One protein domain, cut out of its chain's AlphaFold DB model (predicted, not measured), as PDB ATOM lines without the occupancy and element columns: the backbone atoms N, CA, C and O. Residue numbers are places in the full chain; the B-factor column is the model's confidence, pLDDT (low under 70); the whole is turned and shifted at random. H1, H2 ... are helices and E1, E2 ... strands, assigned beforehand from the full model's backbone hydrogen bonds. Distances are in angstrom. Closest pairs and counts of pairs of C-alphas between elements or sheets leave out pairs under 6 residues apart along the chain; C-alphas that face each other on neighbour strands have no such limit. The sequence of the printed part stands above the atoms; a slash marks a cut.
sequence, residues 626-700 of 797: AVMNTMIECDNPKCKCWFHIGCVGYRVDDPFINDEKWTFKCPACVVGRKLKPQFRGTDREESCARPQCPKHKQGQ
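AT A GLANCE: This is residues 626 to 700 of the 797 residues of the protein "Chromo domain-containing protein" of Moniliophthora roreri (strain MCA 2997) (UniProt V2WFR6). With little regular structure, this is a small two-strand hairpin, E1 and E2, near the middle of two long loops, residues 645 to 666 on one side and 671 to 693 on the other. The short helices H1 and H3 lie toward one end, H2 toward the other. The printed part has 75 residues, 18 in named elements, in the order H1, E1, E2, H2, H3; the class is mixed. It is compact, with a radius of gyration of the C-alphas of 12.2 A and spans of 32 by 28 by 21 A.

HOW THE PARTS SIT: H1, residues 626 to 629, comes closest to E2, residues 642 to 644, at the C-alphas of Met 628 and His 644, 5.3 A apart. E1, residues 631 to 633, and E2 form an antiparallel hairpin at 148 degrees; N 632 and O 643 are within hydrogen-bond range at 2.8 A. H2, residues 667 to 670, and H3, residues 694 to 697, are apart. The three helices are too short for O i to N i+4 pairs; the one O i to N i+3 pair is within range in H1 and H3, not in H2.

IN THESE COORDINATES: H1 begins at C-alpha 626 (111.080, 89.756, 77.495); H3 ends at C-alpha 697 (127.498, 91.150, 69.833). E1 and E2 each measure 7.1 A, H1 and H2 5.1 A, H3 5.7 A.

THE WHOLE: The farthest C-alphas, of Lys 661 and Gln 700, are 34.8 A apart. The printed part has no cut. The links E2 to H2 and H2 to H3 are long. Residues 677 to 686 and 697 to 700 have pLDDT under 70.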
ATOM      1  N   ALA A 626     111.242  90.475  76.232       85.06
ATOM      2  CA  ALA A 626     111.080  89.756  77.495       85.06
ATOM      3  C   ALA A 626     111.670  88.341  77.384       85.06
ATOM      4  O   ALA A 626     112.483  87.917  78.207       85.06
ATOM      5  N   VAL A 627     111.345  87.650  76.289       88.81
ATOM      6  CA  VAL A 627     111.816  86.293  75.965       88.81
ATOM      7  C   VAL A 627     113.329  86.255  75.670       88.81
ATOM      8  O   VAL A 627     113.979  85.213  75.801       88.81
ATOM      9  N   MET A 628     113.914  87.395  75.298       85.62
ATOM     10  CA  MET A 628     115.352  87.597  75.103       85.62
ATOM     11  C   MET A 628     116.075  88.129  76.352       85.62
ATOM     12  O   MET A 628     117.306  88.199  76.340       85.62
ATOM     13  N   ASN A 629     115.357  88.480  77.421       86.38
ATOM     14  CA  ASN A 629     115.914  88.811  78.736       86.38
ATOM     15  C   ASN A 629     115.951  87.580  79.658       86.38
ATOM     16  O   ASN A 629     116.921  87.399  80.387       86.38
ATOM     17  N   THR A 630     114.952  86.694  79.596       91.38
ATOM     18  CA  THR A 630     114.944  85.456  80.396       91.38
ATOM     19  C   THR A 630     115.953  84.422  79.879       91.38
ATOM     20  O   THR A 630     116.090  84.209  78.670       91.38
ATOM     21  N   MET A 631     116.634  83.737  80.802       94.31
ATOM     22  CA  MET A 631     117.682  82.740  80.541       94.31
ATOM     23  C   MET A 631     117.293  81.343  81.048       94.31
ATOM     24  O   MET A 631     116.545  81.213  82.011       94.31
ATOM     25  N   ILE A 632     117.823  80.294  80.406       94.81
ATOM     26  CA  ILE A 632     117.599  78.884  80.760       94.81
ATOM     27  C   ILE A 632     118.896  78.055  80.666       94.81
ATOM     28  O   ILE A 632     119.618  78.132  79.664       94.81
ATOM     29  N   GLU A 633     119.206  77.256  81.696       95.31
ATOM     30  CA  GLU A 633     120.337  76.311  81.697       95.31
ATOM     31  C   GLU A 633     119.954  75.008  80.969       95.31
ATOM     32  O   GLU A 633     118.861  74.476  81.118       95.31
ATOM     33  N   CYS A 634     120.865  74.455  80.167       95.75
ATOM     34  CA  CYS A 634     120.678  73.146  79.536       95.75
ATOM     35  C   CYS A 634     120.990  71.974  80.496       95.75
ATOM     36  O   CYS A 634     122.166  71.635  80.673       95.75
ATOM     37  N   ASP A 635     119.952  71.255  80.945       95.88
ATOM     38  CA  ASP A 635     119.937  70.113  81.895       95.88
ATOM     39  C   ASP A 635     120.846  68.920  81.569       95.88
ATOM     40  O   ASP A 635     120.968  67.966  82.337       95.88
ATOM     41  N   ASN A 636     121.490  68.903  80.403       95.06
ATOM     42  CA  ASN A 636     122.538  67.927  80.152       95.06
ATOM     43  C   ASN A 636     123.736  68.237  81.075       95.06
ATOM     44  O   ASN A 636     124.425  69.234  80.835       95.06
ATOM     45  N   PRO A 637     124.091  67.365  82.045       93.31
ATOM     46  CA  PRO A 637     125.129  67.651  83.044       93.31
ATOM     47  C   PRO A 637     126.546  67.757  82.450       93.31
ATOM     48  O   PRO A 637     127.504  68.060  83.154       93.31
ATOM     49  N   LYS A 638     126.705  67.498  81.144       92.62
ATOM     50  CA  LYS A 638     127.950  67.686  80.381       92.62
ATOM     51  C   LYS A 638     127.975  68.998  79.583       92.62
ATOM     52  O   LYS A 638     128.932  69.213  78.840       92.62
ATOM     53  N   CYS A 639     126.929  69.820  79.684       91.81
ATOM     54  CA  CYS A 639     126.794  71.099  78.996       91.81
ATOM     55  C   CYS A 639     126.926  72.273  79.964       91.81
ATOM     56  O   CYS A 639     127.863  73.046  79.795       91.81
ATOM     57  N   LYS A 640     126.013  72.387  80.943       90.69
ATOM     58  CA  LYS A 640     125.913  73.525  81.875       90.69
ATOM     59  C   LYS A 640     126.137  74.877  81.187       90.69
ATOM     60  O   LYS A 640     127.094  75.596  81.459       90.69
ATOM     61  N   CYS A 641     125.323  75.135  80.168       92.75
ATOM     62  CA  CYS A 641     125.382  76.349  79.356       92.75
ATOM     63  C   CYS A 641     124.023  77.039  79.411       92.75
ATOM     64  O   CYS A 641     123.004  76.371  79.216       92.75
ATOM     65  N   TRP A 642     124.045  78.352  79.620       94.44
ATOM     66  CA  TRP A 642     122.872  79.214  79.625       94.44
ATOM     67  C   TRP A 642     122.526  79.712  78.218       94.44
ATOM     68  O   TRP A 642     123.401  79.917  77.368       94.44
ATOM     69  N   PHE A 643     121.237  79.917  77.964       95.19
ATOM     70  CA  PHE A 643     120.721  80.468  76.715       95.19
ATOM     71  C   PHE A 643     119.535  81.390  76.985       95.19
ATOM     72  O   PHE A 643     118.712  81.052  77.828       95.19
ATOM     73  N   HIS A 644     119.381  82.487  76.235       95.12
ATOM     74  CA  HIS A 644     118.109  83.218  76.260       95.12
ATOM     75  C   HIS A 644     116.997  82.297  75.754       95.12
ATOM     76  O   HIS A 644     117.218  81.558  74.785       95.12
ATOM     77  N   ILE A 645     115.809  82.365  76.351       95.75
ATOM     78  CA  ILE A 645     114.667  81.516  75.976       95.75
ATOM     79  C   ILE A 645     114.333  81.693  74.480       95.75
ATOM     80  O   ILE A 645     114.216  80.711  73.739       95.75
ATOM     81  N   GLY A 646     114.366  82.932  73.981       95.88
ATOM     82  CA  GLY A 646     114.132  83.244  72.565       95.88
ATOM     83  C   GLY A 646     115.248  82.749  71.640       95.88
ATOM     84  O   GLY A 646     114.996  82.363  70.497       95.88
ATOM     85  N   CYS A 647     116.479  82.632  72.151       96.38
ATOM     86  CA  CYS A 647     117.601  82.012  71.442       96.38
ATOM     87  C   CYS A 647     117.487  80.486  71.326       96.38
ATOM     88  O   CYS A 647     118.245  79.896  70.553       96.38
ATOM     89  N   VAL A 648     116.581  79.824  72.044       96.44
ATOM     90  CA  VAL A 648     116.340  78.374  71.913       96.44
ATOM     91  C   VAL A 648     114.965  78.039  71.330       96.44
ATOM     92  O   VAL A 648     114.666  76.863  71.153       96.44
ATOM     93  N   GLY A 649     114.209  79.054  70.898       96.06
ATOM     94  CA  GLY A 649     112.975  78.907  70.120       96.06
ATOM     95  C   GLY A 649     111.699  78.746  70.944       96.06
ATOM     96  O   GLY A 649     110.661  78.447  70.361       96.06
ATOM     97  N   TYR A 650     111.771  78.935  72.263       96.25
ATOM     98  CA  TYR A 650     110.600  78.977  73.139       96.25
ATOM     99  C   TYR A 650     110.137  80.425  73.351       96.25
ATOM    100  O   TYR A 650     110.829  81.377  72.981       96.25
ATOM    101  N   ARG A 651     108.963  80.581  73.963       95.31
ATOM    102  CA  ARG A 651     108.375  81.861  74.383       95.31
ATOM    103  C   ARG A 651     108.137  81.825  75.893       95.31
ATOM    104  O   ARG A 651     108.038  80.738  76.439       95.31
ATOM    105  N   VAL A 652     108.026  82.965  76.576       90.25
ATOM    106  CA  VAL A 652     107.789  82.989  78.041       90.25
ATOM    107  C   VAL A 652     106.404  82.426  78.412       90.25
ATOM    108  O   VAL A 652     106.235  81.884  79.499       90.25
ATOM    109  N   ASP A 653     105.441  82.474  77.487       90.50
ATOM    110  CA  ASP A 653     104.121  81.841  77.587       90.50
ATOM    111  C   ASP A 653     104.104  80.335  77.242       90.50
ATOM    112  O   ASP A 653     103.038  79.721  77.259       90.50
ATOM    113  N   ASP A 654     105.250  79.715  76.926       92.25
ATOM    114  CA  ASP A 654     105.302  78.287  76.596       92.25
ATOM    115  C   ASP A 654     105.079  77.425  77.861       92.25
ATOM    116  O   ASP A 654     105.894  77.470  78.792       92.25
ATOM    117  N   PRO A 655     103.999  76.616  77.928       91.69
ATOM    118  CA  PRO A 655     103.638  75.872  79.133       91.69
ATOM    119  C   PRO A 655     104.687  74.835  79.550       91.69
ATOM    120  O   PRO A 655     104.678  74.416  80.705       91.69
ATOM    121  N   PHE A 656     105.607  74.438  78.663       91.50
ATOM    122  CA  PHE A 656     106.684  73.520  79.029       91.50
ATOM    123  C   PHE A 656     107.711  74.144  79.985       91.50
ATOM    124  O   PHE A 656     108.294  73.413  80.777       91.50
ATOM    125  N   ILE A 657     107.914  75.467  79.970       91.50
ATOM    126  CA  ILE A 657     108.904  76.130  80.845       91.50
ATOM    127  C   ILE A 657     108.487  76.072  82.320       91.50
ATOM    128  O   ILE A 657     109.344  75.996  83.196       91.50
ATOM    129  N   ASN A 658     107.179  76.081  82.585       88.25
ATOM    130  CA  ASN A 658     106.611  76.134  83.933       88.25
ATOM    131  C   ASN A 658     106.235  74.743  84.496       88.25
ATOM    132  O   ASN A 658     105.683  74.662  85.591       88.25
ATOM    133  N   ASP A 659     106.511  73.649  83.773       93.69
ATOM    134  CA  ASP A 659     106.353  72.278  84.277       93.69
ATOM    135  C   ASP A 659     107.647  71.820  84.969       93.69
ATOM    136  O   ASP A 659     108.668  71.609  84.317       93.69
ATOM    137  N   GLU A 660     107.587  71.590  86.286       90.94
ATOM    138  CA  GLU A 660     108.689  71.075  87.119       90.94
ATOM    139  C   GLU A 660     109.340  69.781  86.584       90.94
ATOM    140  O   GLU A 660     110.450  69.427  86.981       90.94
ATOM    141  N   LYS A 661     108.644  69.030  85.717       93.12
ATOM    142  CA  LYS A 661     109.114  67.760  85.135       93.12
ATOM    143  C   LYS A 661     109.730  67.927  83.747       93.12
ATOM    144  O   LYS A 661     110.246  66.951  83.186       93.12
ATOM    145  N   TRP A 662     109.663  69.120  83.163       94.06
ATOM    146  CA  TRP A 662     110.301  69.403  81.888       94.06
ATOM    147  C   TRP A 662     111.828  69.363  82.024       94.06
ATOM    148  O   TRP A 662     112.385  69.606  83.088       94.06
ATOM    149  N   THR A 663     112.525  69.010  80.940       95.38
ATOM    150  CA  THR A 663     113.995  69.090  80.907       95.38
ATOM    151  C   THR A 663     114.481  69.645  79.576       95.38
ATOM    152  O   THR A 663     114.402  68.982  78.531       95.38
ATOM    153  N   PHE A 664     115.034  70.851  79.612       96.38
ATOM    154  CA  PHE A 664     115.587  71.527  78.458       96.38
ATOM    155  C   PHE A 664     116.951  70.946  78.065       96.38
ATOM    156  O   PHE A 664     117.943  70.969  78.794       96.38
ATOM    157  N   LYS A 665     117.036  70.452  76.827       96.88
ATOM    158  CA  LYS A 665     118.279  69.953  76.225       96.88
ATOM    159  C   LYS A 665     118.573  70.768  74.977       96.88
ATOM    160  O   LYS A 665     117.879  70.635  73.972       96.88
ATOM    161  N   CYS A 666     119.624  71.589  75.021       96.50
ATOM    162  CA  CYS A 666     119.952  72.476  73.908       96.50
ATOM    163  C   CYS A 666     120.206  71.701  72.592       96.50
ATOM    164  O   CYS A 666     120.666  70.551  72.626       96.50
ATOM    165  N   PRO A 667     119.986  72.319  71.412       96.38
ATOM    166  CA  PRO A 667     120.141  71.655  70.112       96.38
ATOM    167  C   PRO A 667     121.500  70.970  69.890       96.38
ATOM    168  O   PRO A 667     121.582  69.947  69.207       96.38
ATOM    169  N   ALA A 668     122.579  71.482  70.491       95.38
ATOM    170  CA  ALA A 668     123.884  70.826  70.450       95.38
ATOM    171  C   ALA A 668     123.883  69.480  71.197       95.38
ATOM    172  O   ALA A 668     124.335  68.473  70.648       95.38
ATOM    173  N   CYS A 669     123.316  69.448  72.405       95.94
ATOM    174  CA  CYS A 669     123.183  68.249  73.229       95.94
ATOM    175  C   CYS A 669     122.271  67.193  72.606       95.94
ATOM    176  O   CYS A 669     122.620  66.015  72.644       95.94
ATOM    177  N   VAL A 670     121.160  67.598  71.980       95.62
ATOM    178  CA  VAL A 670     120.254  66.686  71.253       95.62
ATOM    179  C   VAL A 670     120.977  65.995  70.087       95.62
ATOM    180  O   VAL A 670     120.784  64.806  69.847       95.62
ATOM    181  N   VAL A 671     121.888  66.697  69.404       95.12
ATOM    182  CA  VAL A 671     122.732  66.136  68.326       95.12
ATOM    183  C   VAL A 671     123.996  65.437  68.880       95.12
ATOM    184  O   VAL A 671     124.890  65.056  68.125       95.12
ATOM    185  N   GLY A 672     124.103  65.248  70.202       93.75
ATOM    186  CA  GLY A 672     125.237  64.588  70.860       93.75
ATOM    187  C   GLY A 672     126.555  65.368  70.788       93.75
ATOM    188  O   GLY A 672     127.624  64.815  71.056       93.75
ATOM    189  N   ARG A 673     126.516  66.652  70.410       89.94
ATOM    190  CA  ARG A 673     127.699  67.511  70.359       89.94
ATOM    191  C   ARG A 673     127.968  68.124  71.726       89.94
ATOM    192  O   ARG A 673     127.098  68.755  72.315       89.94
ATOM    193  N   LYS A 674     129.222  68.044  72.165       86.12
ATOM    194  CA  LYS A 674     129.736  68.949  73.194       86.12
ATOM    195  C   LYS A 674     129.885  70.334  72.566       86.12
ATOM    196  O   LYS A 674     130.660  70.483  71.616       86.12
ATOM    197  N   LEU A 675     129.176  71.332  73.089       86.62
ATOM    198  CA  LEU A 675     129.660  72.705  72.983       86.62
ATOM    199  C   LEU A 675     130.998  72.775  73.730       86.62
ATOM    200  O   LEU A 675     131.194  72.084  74.732       86.62
ATOM    201  N   LYS A 676     131.933  73.586  73.237       78.69
ATOM    202  CA  LYS A 676     132.982  74.090  74.122       78.69
ATOM    203  C   LYS A 676     132.320  75.209  74.932       78.69
ATOM    204  O   LYS A 676     131.828  76.128  74.279       78.69
ATOM    205  N   PRO A 677     132.309  75.183  76.274       67.25
ATOM    206  CA  PRO A 677     132.109  76.417  77.022       67.25
ATOM    207  C   PRO A 677     133.290  77.324  76.658       67.25
ATOM    208  O   PRO A 677     134.427  77.048  77.043       67.25
ATOM    209  N   GLN A 678     133.051  78.310  75.787       61.12
ATOM    210  CA  GLN A 678     134.102  79.218  75.311       61.12
ATOM    211  C   GLN A 678     134.540  80.191  76.405       61.12
ATOM    212  O   GLN A 678     135.676  80.653  76.381       61.12
ATOM    213  N   PHE A 679     133.675  80.408  77.395       56.53
ATOM    214  CA  PHE A 679     133.969  81.141  78.609       56.53
ATOM    215  C   PHE A 679     133.851  80.198  79.811       56.53
ATOM    216  O   PHE A 679     132.893  79.436  79.939       56.53
ATOM    217  N   ARG A 680     134.884  80.226  80.656       50.69
ATOM    218  CA  ARG A 680     134.931  79.653  82.010       50.69
ATOM    219  C   ARG A 680     135.467  80.703  82.995       50.69
ATOM    220  O   ARG A 680     136.244  80.377  83.885       50.69
ATOM    221  N   GLY A 681     135.106  81.966  82.774       46.28
ATOM    222  CA  GLY A 681     135.135  82.960  83.844       46.28
ATOM    223  C   GLY A 681     133.915  82.727  84.730       46.28
ATOM    224  O   GLY A 681     132.870  82.332  84.215       46.28
ATOM    225  N   THR A 682     134.067  82.924  86.034       48.47
ATOM    226  CA  THR A 682     132.970  82.878  87.013       48.47
ATOM    227  C   THR A 682     131.950  83.986  86.761       48.47
ATOM    228  O   THR A 682     130.751  83.769  86.870       48.47
ATOM    229  N   ASP A 683     132.425  85.139  86.302       48.06
ATOM    230  CA  ASP A 683     131.702  86.413  86.339       48.06
ATOM    231  C   ASP A 683     130.890  86.633  85.043       48.06
ATOM    232  O   ASP A 683     130.927  87.694  84.422       48.06
ATOM    233  N   ARG A 684     130.255  85.566  84.527       52.78
ATOM    234  CA  ARG A 684     129.694  85.549  83.158       52.78
ATOM    235  C   ARG A 684     128.431  84.708  82.962       52.78
ATOM    236  O   ARG A 684     128.155  84.250  81.847       52.78
ATOM    237  N   GLU A 685     127.653  84.530  84.027       56.00
ATOM    238  CA  GLU A 685     126.412  83.735  84.045       56.00
ATOM    239  C   GLU A 685     125.348  84.248  83.047       56.00
ATOM    240  O   GLU A 685     124.560  83.471  82.513       56.00
ATOM    241  N   GLU A 686     125.419  85.528  82.673       69.00
ATOM    242  CA  GLU A 686     124.537  86.201  81.708       69.00
ATOM    243  C   GLU A 686     124.874  85.929  80.220       69.00
ATOM    244  O   GLU A 686     124.159  86.359  79.312       69.00
ATOM    245  N   SER A 687     125.956  85.203  79.910       86.25
ATOM    246  CA  SER A 687     126.418  85.037  78.520       86.25
ATOM    247  C   SER A 687     125.755  83.863  77.769       86.25
ATOM    248  O   SER A 687     126.113  82.693  77.914       86.25
ATOM    249  N   CYS A 688     124.786  84.169  76.894       92.19
ATOM    250  CA  CYS A 688     124.067  83.162  76.099       92.19
ATOM    251  C   CYS A 688     124.972  82.382  75.117       92.19
ATOM    252  O   CYS A 688     125.492  82.921  74.138       92.19
ATOM    253  N   ALA A 689     125.041  81.060  75.291       93.62
ATOM    254  CA  ALA A 689     125.926  80.155  74.550       93.62
ATOM    255  C   ALA A 689     125.466  79.779  73.117       93.62
ATOM    256  O   ALA A 689     125.992  78.828  72.527       93.62
ATOM    257  N   ARG A 690     124.487  80.483  72.519       93.69
ATOM    258  CA  ARG A 690     124.120  80.301  71.098       93.69
ATOM    259  C   ARG A 690     125.128  81.068  70.224       93.69
ATOM    260  O   ARG A 690     125.127  82.293  70.290       93.69
ATOM    261  N   PRO A 691     125.893  80.423  69.311       90.38
ATOM    262  CA  PRO A 691     126.947  81.086  68.512       90.38
ATOM    263  C   PRO A 691     126.484  82.154  67.498       90.38
ATOM    264  O   PRO A 691     127.267  82.594  66.663       90.38
ATOM    265  N   GLN A 692     125.196  82.497  67.506       89.25
ATOM    266  CA  GLN A 692     124.537  83.494  66.658       89.25
ATOM    267  C   GLN A 692     123.476  84.269  67.468       89.25
ATOM    268  O   GLN A 692     122.461  84.690  66.926       89.25
ATOM    269  N   CYS A 693     123.657  84.384  68.788       91.88
ATOM    270  CA  CYS A 693     122.831  85.244  69.630       91.88
ATOM    271  C   CYS A 693     123.120  86.719  69.281       91.88
ATOM    272  O   CYS A 693     124.293  87.097  69.337       91.88
ATOM    273  N   PRO A 694     122.118  87.562  68.956       86.81
ATOM    274  CA  PRO A 694     122.357  88.975  68.652       86.81
ATOM    275  C   PRO A 694     122.988  89.704  69.846       86.81
ATOM    276  O   PRO A 694     124.015  90.355  69.682       86.81
ATOM    277  N   LYS A 695     122.486  89.460  71.065       81.81
ATOM    278  CA  LYS A 695     123.035  90.019  72.309       81.81
ATOM    279  C   LYS A 695     124.501  89.657  72.584       81.81
ATOM    280  O   LYS A 695     125.177  90.424  73.251       81.81
ATOM    281  N   HIS A 696     125.040  88.556  72.043       75.31
ATOM    282  CA  HIS A 696     126.477  88.243  72.182       75.31
ATOM    283  C   HIS A 696     127.362  89.247  71.405       75.31
ATOM    284  O   HIS A 696     128.558  89.340  71.667       75.31
ATOM    285  N   LYS A 697     126.800  90.019  70.465       65.25
ATOM    286  CA  LYS A 697     127.498  91.150  69.833       65.25
ATOM    287  C   LYS A 697     127.352  92.477  70.583       65.25
ATOM    288  O   LYS A 697     128.112  93.379  70.277       65.25
ATOM    289  N   GLN A 698     126.397  92.593  71.506       62.34
ATOM    290  CA  GLN A 698     126.196  93.792  72.333       62.34
ATOM    291  C   GLN A 698     126.956  93.640  73.661       62.34
ATOM    292  O   GLN A 698     127.809  94.454  73.981       62.34
ATOM    293  N   GLY A 699     126.781  92.508  74.357       51.22
ATOM    294  CA  GLY A 699     127.518  92.126  75.576       51.22
ATOM    295  C   GLY A 699     128.983  91.712  75.356       51.22
ATOM    296  O   GLY A 699     129.454  90.730  75.938       51.22
ATOM    297  N   GLN A 700     129.686  92.411  74.465       51.06
ATOM    298  CA  GLN A 700     131.141  92.561  74.525       51.06
ATOM    299  C   GLN A 700     131.550  93.989  74.905       51.06
ATOM    300  O   GLN A 700     132.633  94.152  75.468       51.06
TER     301      GLN A 700